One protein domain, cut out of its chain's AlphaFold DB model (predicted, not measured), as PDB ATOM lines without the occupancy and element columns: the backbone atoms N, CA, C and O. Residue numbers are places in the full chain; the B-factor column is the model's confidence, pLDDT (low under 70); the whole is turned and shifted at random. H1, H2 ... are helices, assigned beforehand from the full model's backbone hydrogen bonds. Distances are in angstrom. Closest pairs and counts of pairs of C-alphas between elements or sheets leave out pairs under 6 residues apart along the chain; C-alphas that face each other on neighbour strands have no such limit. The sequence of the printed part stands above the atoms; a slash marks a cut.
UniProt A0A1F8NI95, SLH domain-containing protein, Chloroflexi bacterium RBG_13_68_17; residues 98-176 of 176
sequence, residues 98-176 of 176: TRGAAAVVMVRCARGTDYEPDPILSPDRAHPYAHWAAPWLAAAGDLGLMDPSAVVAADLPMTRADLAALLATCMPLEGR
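Overview. This is residues 98 to 176 of the 176 residues of the protein "SLH domain-containing protein" of Chloroflexi bacterium RBG_13_68_17 (UniProt A0A1F8NI95). Helix H1 forms the core, with the helical hairpin of H2 and H3 packed on it and H4 alongside; the loop of residues 112 to 133 and the tail after H4 reach toward opposite ends. The printed part has 79 residues, four named helices, H1 to H4, and no named strand: all helix, with under half the residues in them. It is compact, radius of gyration of the C-alphas 13.0 A, yet elongated, 49 by 26 by 17 A.

Along the chain. Find C-alpha 99 at (215.099, 136.628, 135.245); H1 runs 18.2 A to residue 111. Then come H2, residues 134 to 142, 12.4 A, and H3, residues 148 to 153, 10.2 A. H4, residues 160 to 170, 15.3 A, ends at C-alpha (229.833, 134.303, 139.245).

Arrangement. H1, the hub, touches H2, closest C-alphas Ala 103 and Leu 137, 5.5 A, at a steep tilt of 53 degrees. H1 touches H4, closest C-alphas Cys 109 and Cys 170, 5.6 A, the same way at a shallow 14 degrees. H4 is apart from H2 and H3. Every O i to N i+4 pair is within hydrogen-bond range in H1, H2 and H4; H3 has 0 of 2, but 2 of 3 O i to N i+3 pairs.

Size, cuts and confidence. Asp 124 and Arg 176 have the farthest C-alphas, 49.3 A apart. The printed part has no cut; the link from H1 to H2 is long. Look for pLDDT under 70 at residues 157 to 176, among others.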
ATOM      1  N   THR A  98     213.567 137.518 139.799       76.75
ATOM      2  CA  THR A  98     213.103 137.542 138.412       76.75
ATOM      3  C   THR A  98     214.283 137.325 137.465       76.75
ATOM      4  O   THR A  98     215.440 137.594 137.814       76.75
ATOM      5  N   ARG A  99     214.032 136.839 136.245       74.88
ATOM      6  CA  ARG A  99     215.099 136.628 135.245       74.88
ATOM      7  C   ARG A  99     215.828 137.929 134.894       74.88
ATOM      8  O   ARG A  99     217.029 137.907 134.643       74.88
ATOM      9  N   GLY A 100     215.128 139.063 134.942       76.00
ATOM     10  CA  GLY A 100     215.726 140.386 134.796       76.00
ATOM     11  C   GLY A 100     216.704 140.718 135.922       76.00
ATOM     12  O   GLY A 100     217.816 141.160 135.653       76.00
ATOM     13  N   ALA A 101     216.342 140.434 137.178       76.12
ATOM     14  CA  ALA A 101     217.233 140.650 138.320       76.12
ATOM     15  C   ALA A 101     218.473 139.742 138.256       76.12
ATOM     16  O   ALA A 101     219.590 140.166 138.543       76.12
ATOM     17  N   ALA A 102     218.286 138.502 137.806       76.25
ATOM     18  CA  ALA A 102     219.365 137.562 137.548       76.25
ATOM     19  C   ALA A 102     220.348 138.069 136.468       76.25
ATOM     20  O   ALA A 102     221.564 138.005 136.665       76.25
ATOM     21  N   ALA A 103     219.848 138.641 135.370       79.31
ATOM     22  CA  ALA A 103     220.691 139.223 134.324       79.31
ATOM     23  C   ALA A 103     221.581 140.361 134.847       79.31
ATOM     24  O   ALA A 103     222.770 140.398 134.537       79.31
ATOM     25  N   VAL A 104     221.035 141.241 135.695       80.94
ATOM     26  CA  VAL A 104     221.796 142.332 136.333       80.94
ATOM     27  C   VAL A 104     222.981 141.781 137.121       80.94
ATOM     28  O   VAL A 104     224.112 142.236 136.947       80.94
ATOM     29  N   VAL A 105     222.737 140.776 137.967       76.62
ATOM     30  CA  VAL A 105     223.778 140.183 138.818       76.62
ATOM     31  C   VAL A 105     224.882 139.552 137.970       76.62
ATOM     32  O   VAL A 105     226.058 139.793 138.222       76.62
ATOM     33  N   MET A 106     224.527 138.802 136.925       76.56
ATOM     34  CA  MET A 106     225.516 138.150 136.059       76.56
ATOM     35  C   MET A 106     226.367 139.127 135.266       76.56
ATOM     36  O   MET A 106     227.585 138.971 135.191       76.56
ATOM     37  N   VAL A 107     225.739 140.147 134.691       80.38
ATOM     38  CA  VAL A 107     226.462 141.163 133.930       80.38
ATOM     39  C   VAL A 107     227.410 141.931 134.851       80.38
ATOM     40  O   VAL A 107     228.560 142.152 134.477       80.38
ATOM     41  N   ARG A 108     226.987 142.254 136.079       81.12
ATOM     42  CA  ARG A 108     227.848 142.906 137.077       81.12
ATOM     43  C   ARG A 108     228.971 142.005 137.589       81.12
ATOM     44  O   ARG A 108     230.075 142.496 137.797       81.12
ATOM     45  N   CYS A 109     228.752 140.697 137.725       78.62
ATOM     46  CA  CYS A 109     229.848 139.757 137.988       78.62
ATOM     47  C   CYS A 109     230.886 139.762 136.864       78.62
ATOM     48  O   CYS A 109     232.083 139.748 137.129       78.62
ATOM     49  N   ALA A 110     230.432 139.761 135.609       78.75
ATOM     50  CA  ALA A 110     231.317 139.638 134.457       78.75
ATOM     51  C   ALA A 110     232.041 140.945 134.103       78.75
ATOM     52  O   ALA A 110     233.160 140.905 133.594       78.75
ATOM     53  N   ARG A 111     231.405 142.102 134.328       79.56
ATOM     54  CA  ARG A 111     231.898 143.411 133.866       79.56
ATOM     55  C   ARG A 111     232.240 144.403 134.977       79.56
ATOM     56  O   ARG A 111     232.820 145.436 134.665       79.56
ATOM     57  N   GLY A 112     231.935 144.087 136.236       77.62
ATOM     58  CA  GLY A 112     232.108 144.988 137.377       77.62
ATOM     59  C   GLY A 112     230.779 145.546 137.890       77.62
ATOM     60  O   GLY A 112     229.797 145.652 137.157       77.62
ATOM     61  N   THR A 113     230.728 145.888 139.177       74.38
ATOM     62  CA  THR A 113     229.505 146.374 139.843       74.38
ATOM     63  C   THR A 113     229.097 147.786 139.423       74.38
ATOM     64  O   THR A 113     227.946 148.169 139.622       74.38
ATOM     65  N   ASP A 114     230.021 148.537 138.831       80.81
ATOM     66  CA  ASP A 114     229.839 149.865 138.248       80.81
ATOM     67  C   ASP A 114     229.395 149.829 136.778       80.81
ATOM     68  O   ASP A 114     229.032 150.868 136.224       80.81
ATOM     69  N   TYR A 115     229.393 148.650 136.149       84.06
ATOM     70  CA  TYR A 115     228.906 148.490 134.787       84.06
ATOM     71  C   TYR A 115     227.394 148.729 134.717       84.06
ATOM     72  O   TYR A 115     226.618 148.068 135.413       84.06
ATOM     73  N   GLU A 116     226.988 149.613 133.809       86.06
ATOM     74  CA  GLU A 116     225.600 149.892 133.450       86.06
ATOM     75  C   GLU A 116     225.486 149.826 131.915       86.06
ATOM     76  O   GLU A 116     226.242 150.516 131.227       86.06
ATOM     77  N   PRO A 117     224.609 148.980 131.349       85.88
ATOM     78  CA  PRO A 117     224.422 148.896 129.906       85.88
ATOM     79  C   PRO A 117     223.681 150.126 129.365       85.88
ATOM     80  O   PRO A 117     222.820 150.694 130.039       85.88
ATOM     81  N   ASP A 118     223.970 150.496 128.116       87.38
ATOM     82  CA  ASP A 118     223.249 151.575 127.441       87.38
ATOM     83  C   ASP A 118     221.740 151.273 127.387       87.38
ATOM     84  O   ASP A 118     221.336 150.144 127.073       87.38
ATOM     85  N   PRO A 119     220.875 152.262 127.674       83.00
ATOM     86  CA  PRO A 119     219.439 152.047 127.680       83.00
ATOM     87  C   PRO A 119     218.929 151.747 126.268       83.00
ATOM     88  O   PRO A 119     219.149 152.513 125.329       83.00
ATOM     89  N   ILE A 120     218.166 150.662 126.128       79.25
ATOM     90  CA  ILE A 120     217.444 150.360 124.891       79.25
ATOM     91  C   ILE A 120     216.125 151.137 124.917       79.25
ATOM     92  O   ILE A 120     215.223 150.837 125.696       79.25
ATOM     93  N   LEU A 121     216.017 152.168 124.078       73.44
ATOM     94  CA  LEU A 121     214.807 152.979 123.958       73.44
ATOM     95  C   LEU A 121     213.921 152.430 122.836       73.44
ATOM     96  O   LEU A 121     214.301 152.460 121.667       73.44
ATOM     97  N   SER A 122     212.717 151.972 123.185       70.50
ATOM     98  CA  SER A 122     211.659 151.666 122.218       70.50
ATOM     99  C   SER A 122     210.552 152.725 122.306       70.50
ATOM    100  O   SER A 122     210.099 153.024 123.414       70.50
ATOM    101  N   PRO A 123     210.082 153.294 121.177       64.94
ATOM    102  CA  PRO A 123     208.957 154.231 121.177       64.94
ATOM    103  C   PRO A 123     207.628 153.560 121.567       64.94
ATOM    104  O   PRO A 123     206.701 154.239 122.002       64.94
ATOM    105  N   ASP A 124     207.541 152.235 121.439       75.88
ATOM    106  CA  ASP A 124     206.397 151.435 121.866       75.88
ATOM    107  C   ASP A 124     206.655 150.827 123.253       75.88
ATOM    108  O   ASP A 124     207.563 150.008 123.416       75.88
ATOM    109  N   ARG A 125     205.835 151.210 124.244       60.34
ATOM    110  CA  ARG A 125     205.908 150.703 125.627       60.34
ATOM    111  C   ARG A 125     205.453 149.250 125.772       60.34
ATOM    112  O   ARG A 125     205.790 148.630 126.773       60.34
ATOM    113  N   ALA A 126     204.692 148.718 124.814       66.06
ATOM    114  CA  ALA A 126     204.314 147.306 124.785       66.06
ATOM    115  C   ALA A 126     205.420 146.419 124.184       66.06
ATOM    116  O   ALA A 126     205.339 145.193 124.254       66.06
ATOM    117  N   HIS A 127     206.466 147.023 123.610       72.44
ATOM    118  CA  HIS A 127     207.586 146.287 123.047       72.44
ATOM    119  C   HIS A 127     208.389 145.598 124.166       72.44
ATOM    120  O   HIS A 127     208.729 146.262 125.146       72.44
ATOM    121  N   PRO A 128     208.800 144.323 124.029       66.25
ATOM    122  CA  PRO A 128     209.612 143.638 125.045       66.25
ATOM    123  C   PRO A 128     210.902 144.390 125.419       66.25
ATOM    124  O   PRO A 128     211.339 144.358 126.563       66.25
ATOM    125  N   TYR A 129     211.484 145.137 124.476       67.06
ATOM    126  CA  TYR A 129     212.661 145.990 124.710       67.06
ATOM    127  C   TYR A 129     212.379 147.324 125.422       67.06
ATOM    128  O   TYR A 129     213.322 148.031 125.751       67.06
ATOM    129  N   ALA A 130     211.117 147.670 125.690       72.62
ATOM    130  CA  ALA A 130     210.762 148.769 126.591       72.62
ATOM    131  C   ALA A 130     210.821 148.356 128.077       72.62
ATOM    132  O   ALA A 130     210.576 149.177 128.961       72.62
ATOM    133  N   HIS A 131     211.126 147.085 128.357       80.56
ATOM    134  CA  HIS A 131     211.249 146.551 129.705       80.56
ATOM    135  C   HIS A 131     212.558 146.994 130.383       80.56
ATOM    136  O   HIS A 131     213.614 147.012 129.754       80.56
ATOM    137  N   TRP A 132     212.525 147.273 131.692       83.06
ATOM    138  CA  TRP A 132     213.689 147.762 132.453       83.06
ATOM    139  C   TRP A 132     214.901 146.816 132.390       83.06
ATOM    140  O   TRP A 132     216.047 147.257 132.413       83.06
ATOM    141  N   ALA A 133     214.651 145.508 132.282       83.56
ATOM    142  CA  ALA A 133     215.694 144.485 132.208       83.56
ATOM    143  C   ALA A 133     216.211 144.221 130.785       83.56
ATOM    144  O   ALA A 133     217.155 143.453 130.622       83.56
ATOM    145  N   ALA A 134     215.606 144.817 129.753       86.12
ATOM    146  CA  ALA A 134     216.009 144.618 128.363       86.12
ATOM    147  C   ALA A 134     217.506 144.881 128.099       86.12
ATOM    148  O   ALA A 134     218.147 143.995 127.529       86.12
ATOM    149  N   PRO A 135     218.107 146.013 128.531       86.25
ATOM    150  CA  PRO A 135     219.529 146.262 128.279       86.25
ATOM    151  C   PRO A 135     220.440 145.276 129.029       86.25
ATOM    152  O   PRO A 135     221.482 144.869 128.520       86.25
ATOM    153  N   TRP A 136     220.019 144.812 130.206       86.50
ATOM    154  CA  TRP A 136     220.747 143.815 130.992       86.50
ATOM    155  C   TRP A 136     220.692 142.420 130.378       86.50
ATOM    156  O   TRP A 136     221.699 141.721 130.344       86.50
ATOM    157  N   LEU A 137     219.533 142.016 129.863       85.88
ATOM    158  CA  LEU A 137     219.345 140.723 129.208       85.88
ATOM    159  C   LEU A 137     220.053 140.666 127.853       85.88
ATOM    160  O   LEU A 137     220.622 139.631 127.519       85.88
ATOM    161  N   ALA A 138     220.096 141.783 127.124       86.19
ATOM    162  CA  ALA A 138     220.928 141.918 125.933       86.19
ATOM    163  C   ALA A 138     222.419 141.763 126.277       86.19
ATOM    164  O   ALA A 138     223.088 140.902 125.715       86.19
ATOM    165  N   ALA A 139     222.914 142.500 127.279       86.81
ATOM    166  CA  ALA A 139     224.307 142.400 127.719       86.81
ATOM    167  C   ALA A 139     224.675 140.998 128.244       86.81
ATOM    168  O   ALA A 139     225.790 140.524 128.024       86.81
ATOM    169  N   ALA A 140     223.750 140.320 128.927       85.19
ATOM    170  CA  ALA A 140     223.929 138.936 129.356       85.19
ATOM    171  C   ALA A 140     223.964 137.972 128.158       85.19
ATOM    172  O   ALA A 140     224.751 137.026 128.163       85.19
ATOM    173  N   GLY A 141     223.161 138.236 127.123       83.81
ATOM    174  CA  GLY A 141     223.193 137.530 125.842       83.81
ATOM    175  C   GLY A 141     224.517 137.670 125.102       83.81
ATOM    176  O   GLY A 141     225.090 136.664 124.689       83.81
ATOM    177  N   ASP A 142     225.058 138.884 125.023       85.75
ATOM    178  CA  ASP A 142     226.353 139.157 124.386       85.75
ATOM    179  C   ASP A 142     227.519 138.444 125.085       85.75
ATOM    180  O   ASP A 142     228.523 138.098 124.465       85.75
ATOM    181  N   LEU A 143     227.387 138.218 126.394       82.75
ATOM    182  CA  LEU A 143     228.344 137.465 127.202       82.75
ATOM    183  C   LEU A 143     228.104 135.944 127.160       82.75
ATOM    184  O   LEU A 143     228.876 135.196 127.756       82.75
ATOM    185  N   GLY A 144     227.041 135.476 126.496       81.94
ATOM    186  CA  GLY A 144     226.643 134.067 126.475       81.94
ATOM    187  C   GLY A 144     226.138 133.539 127.822       81.94
ATOM    188  O   GLY A 144     226.123 132.329 128.038       81.94
ATOM    189  N   LEU A 145     225.746 134.429 128.739       77.69
ATOM    190  CA  LEU A 145     225.297 134.096 130.096       77.69
ATOM    191  C   LEU A 145     223.791 133.813 130.163       77.69
ATOM    192  O   LEU A 145     223.334 133.099 131.052       77.69
ATOM    193  N   MET A 146     223.011 134.365 129.233       79.31
ATOM    194  CA  MET A 146     221.564 134.160 129.129       79.31
ATOM    195  C   MET A 146     221.100 134.175 127.678       79.31
ATOM    196  O   MET A 146     221.722 134.791 126.823       79.31
ATOM    197  N   ASP A 147     219.961 133.541 127.412       74.81
ATOM    198  CA  ASP A 147     219.289 133.682 126.124       74.81
ATOM    199  C   ASP A 147     218.676 135.098 125.999       74.81
ATOM    200  O   ASP A 147     217.912 135.492 126.886       74.81
ATOM    201  N   PRO A 148     218.946 135.863 124.923       65.19
ATOM    202  CA  PRO A 148     218.372 137.198 124.711       65.19
ATOM    203  C   PRO A 148     216.833 137.228 124.705       65.19
ATOM    204  O   PRO A 148     216.222 138.239 125.056       65.19
ATOM    205  N   SER A 149     216.176 136.114 124.359       71.00
ATOM    206  CA  SER A 149     214.711 135.973 124.404       71.00
ATOM    207  C   SER A 149     214.143 135.970 125.827       71.00
ATOM    208  O   SER A 149     212.938 136.159 126.017       71.00
ATOM    209  N   ALA A 150     214.997 135.838 126.849       68.94
ATOM    210  CA  ALA A 150     214.600 135.874 128.251       68.94
ATOM    211  C   ALA A 150     213.971 137.214 128.677       68.94
ATOM    212  O   ALA A 150     213.336 137.257 129.728       68.94
ATOM    213  N   VAL A 151     214.060 138.273 127.857       71.38
ATOM    214  CA  VAL A 151     213.353 139.552 128.069       71.38
ATOM    215  C   VAL A 151     211.837 139.397 128.168       71.38
ATOM    216  O   VAL A 151     211.207 140.066 128.980       71.38
ATOM    217  N   VAL A 152     211.246 138.450 127.436       72.44
ATOM    218  CA  VAL A 152     209.797 138.176 127.486       72.44
ATOM    219  C   VAL A 152     209.392 137.515 128.809       72.44
ATOM    220  O   VAL A 152     208.246 137.590 129.238       72.44
ATOM    221  N   ALA A 153     210.355 136.888 129.479       71.19
ATOM    222  CA  ALA A 153     210.202 136.236 130.770       71.19
ATOM    223  C   ALA A 153     210.895 137.026 131.893       71.19
ATOM    224  O   ALA A 153     211.158 136.457 132.952       71.19
ATOM    225  N   ALA A 154     211.223 138.304 131.670       73.00
ATOM    226  CA  ALA A 154     212.071 139.072 132.574       73.00
ATOM    227  C   ALA A 154     211.502 139.161 133.995       73.00
ATOM    228  O   ALA A 154     212.280 139.086 134.940       73.00
ATOM    229  N   ASP A 155     210.176 139.244 134.136       77.69
ATOM    230  CA  ASP A 155     209.477 139.282 135.427       77.69
ATOM    231  C   ASP A 155     209.063 137.896 135.946       77.69
ATOM    232  O   ASP A 155     208.584 137.773 137.074       77.69
ATOM    233  N   LEU A 156     209.244 136.833 135.151       71.81
ATOM    234  CA  LEU A 156     208.905 135.487 135.601       71.81
ATOM    235  C   LEU A 156     209.886 135.021 136.686       71.81
ATOM    236  O   LEU A 156     211.092 135.293 136.597       71.81
ATOM    237  N   PRO A 157     209.382 134.293 137.700       66.31
ATOM    238  CA  PRO A 157     210.211 133.760 138.764       66.31
ATOM    239  C   PRO A 157     211.231 132.776 138.199       66.31
ATOM    240  O   PRO A 157     210.906 131.913 137.382       66.31
ATOM    241  N   MET A 158     212.468 132.892 138.661       64.50
ATOM    242  CA  MET A 158     213.543 131.982 138.299       64.50
ATOM    243  C   MET A 158     213.617 130.811 139.293       64.50
ATOM    244  O   MET A 158     213.367 130.985 140.490       64.50
ATOM    245  N   THR A 159     213.939 129.599 138.823       53.09
ATOM    246  CA  THR A 159     214.030 128.439 139.721       53.09
ATOM    247  C   THR A 159     215.282 128.521 140.597       53.09
ATOM    248  O   THR A 159     216.293 129.128 140.241       53.09
ATOM    249  N   ARG A 160     215.255 127.859 141.759       44.31
ATOM    250  CA  ARG A 160     216.425 127.769 142.654       44.31
ATOM    251  C   ARG A 160     217.635 127.104 141.985       44.31
ATOM    252  O   ARG A 160     218.759 127.399 142.373       44.31
ATOM    253  N   ALA A 161     217.409 126.225 141.005       41.25
ATOM    254  CA  ALA A 161     218.468 125.581 140.231       41.25
ATOM    255  C   ALA A 161     219.149 126.574 139.277       41.25
ATOM    256  O   ALA A 161     220.374 126.635 139.239       41.25
ATOM    257  N   ASP A 162     218.367 127.412 138.599       52.00
ATOM    258  CA  ASP A 162     218.885 128.474 137.730       52.00
ATOM    259  C   ASP A 162     219.636 129.541 138.540       52.00
ATOM    260  O   ASP A 162     220.685 130.017 138.121       52.00
ATOM    261  N   LEU A 163     219.157 129.864 139.749       59.69
ATOM    262  CA  LEU A 163     219.863 130.769 140.661       59.69
ATOM    263  C   LEU A 163     221.174 130.156 141.176       59.69
ATOM    264  O   LEU A 163     222.174 130.855 141.302       59.69
ATOM    265  N   ALA A 164     221.195 128.851 141.457       49.03
ATOM    266  CA  ALA A 164     222.416 128.155 141.849       49.03
ATOM    267  C   ALA A 164     223.435 128.102 140.698       49.03
ATOM    268  O   ALA A 164     224.617 128.355 140.927       49.03
ATOM    269  N   ALA A 165     222.986 127.844 139.465       52.91
ATOM    270  CA  ALA A 165     223.824 127.904 138.267       52.91
ATOM    271  C   ALA A 165     224.371 129.321 138.021       52.91
ATOM    272  O   ALA A 165     225.545 129.492 137.686       52.91
ATOM    273  N   LEU A 166     223.547 130.342 138.271       64.31
ATOM    274  CA  LEU A 166     223.930 131.748 138.196       64.31
ATOM    275  C   LEU A 166     225.050 132.087 139.185       64.31
ATOM    276  O   LEU A 166     226.079 132.645 138.809       64.31
ATOM    277  N   LEU A 167     224.881 131.698 140.448       64.12
ATOM    278  CA  LEU A 167     225.873 131.945 141.495       64.12
ATOM    279  C   LEU A 167     227.173 131.161 141.261       64.12
ATOM    280  O   LEU A 167     228.254 131.706 141.473       64.12
ATOM    281  N   ALA A 168     227.082 129.918 140.780       57.84
ATOM    282  CA  ALA A 168     228.241 129.092 140.439       57.84
ATOM    283  C   ALA A 168     229.063 129.661 139.269       57.84
ATOM    284  O   ALA A 168     230.266 129.436 139.196       57.84
ATOM    285  N   THR A 169     228.426 130.417 138.372       60.97
ATOM    286  CA  THR A 169     229.098 131.092 137.251       60.97
ATOM    287  C   THR A 169     229.830 132.357 137.708       60.97
ATOM    288  O   THR A 169     230.922 132.653 137.234       60.97
ATOM    289  N   CYS A 170     229.250 133.091 138.661       58.88
ATOM    290  CA  CYS A 170     229.833 134.303 139.245       58.88
ATOM    291  C   CYS A 170     231.005 134.038 140.197       58.88
ATOM    292  O   CYS A 170     231.903 134.865 140.329       58.88
ATOM    293  N   MET A 171     230.957 132.925 140.922       62.09
ATOM    294  CA  MET A 171     231.920 132.601 141.961       62.09
ATOM    295  C   MET A 171     232.741 131.407 141.481       62.09
ATOM    296  O   MET A 171     232.312 130.269 141.685       62.09
ATOM    297  N   PRO A 172     233.927 131.606 140.873       51.75
ATOM    298  CA  PRO A 172     234.924 130.555 140.936       51.75
ATOM    299  C   PRO A 172     235.201 130.377 142.429       51.75
ATOM    300  O   PRO A 172     235.856 131.212 143.045       51.75
ATOM    301  N   LEU A 173     234.596 129.358 143.049       43.09
ATOM    302  CA  LEU A 173     234.931 128.977 144.412       43.09
ATOM    303  C   LEU A 173     236.435 128.735 144.411       43.09
ATOM    304  O   LEU A 173     236.912 127.819 143.741       43.09
ATOM    305  N   GLU A 174     237.154 129.634 145.081       45.53
ATOM    306  CA  GLU A 174     238.596 129.604 145.263       45.53
ATOM    307  C   GLU A 174     239.017 128.176 145.599       45.53
ATOM    308  O   GLU A 174     238.648 127.600 146.623       45.53
ATOM    309  N   GLY A 175     239.712 127.582 144.640       48.69
ATOM    310  CA  GLY A 175     239.994 126.161 144.589       48.69
ATOM    311  C   GLY A 175     241.000 125.838 143.493       48.69
ATOM    312  O   GLY A 175     240.838 124.838 142.797       48.69
ATOM    313  N   ARG A 176     242.009 126.703 143.317       37.28
ATOM    314  CA  ARG A 176     243.343 126.365 142.807       37.28
ATOM    315  C   ARG A 176     244.384 127.224 143.502       37.28
ATOM    316  O   ARG A 176     244.139 128.445 143.591       37.28
TER     317      ARG A 176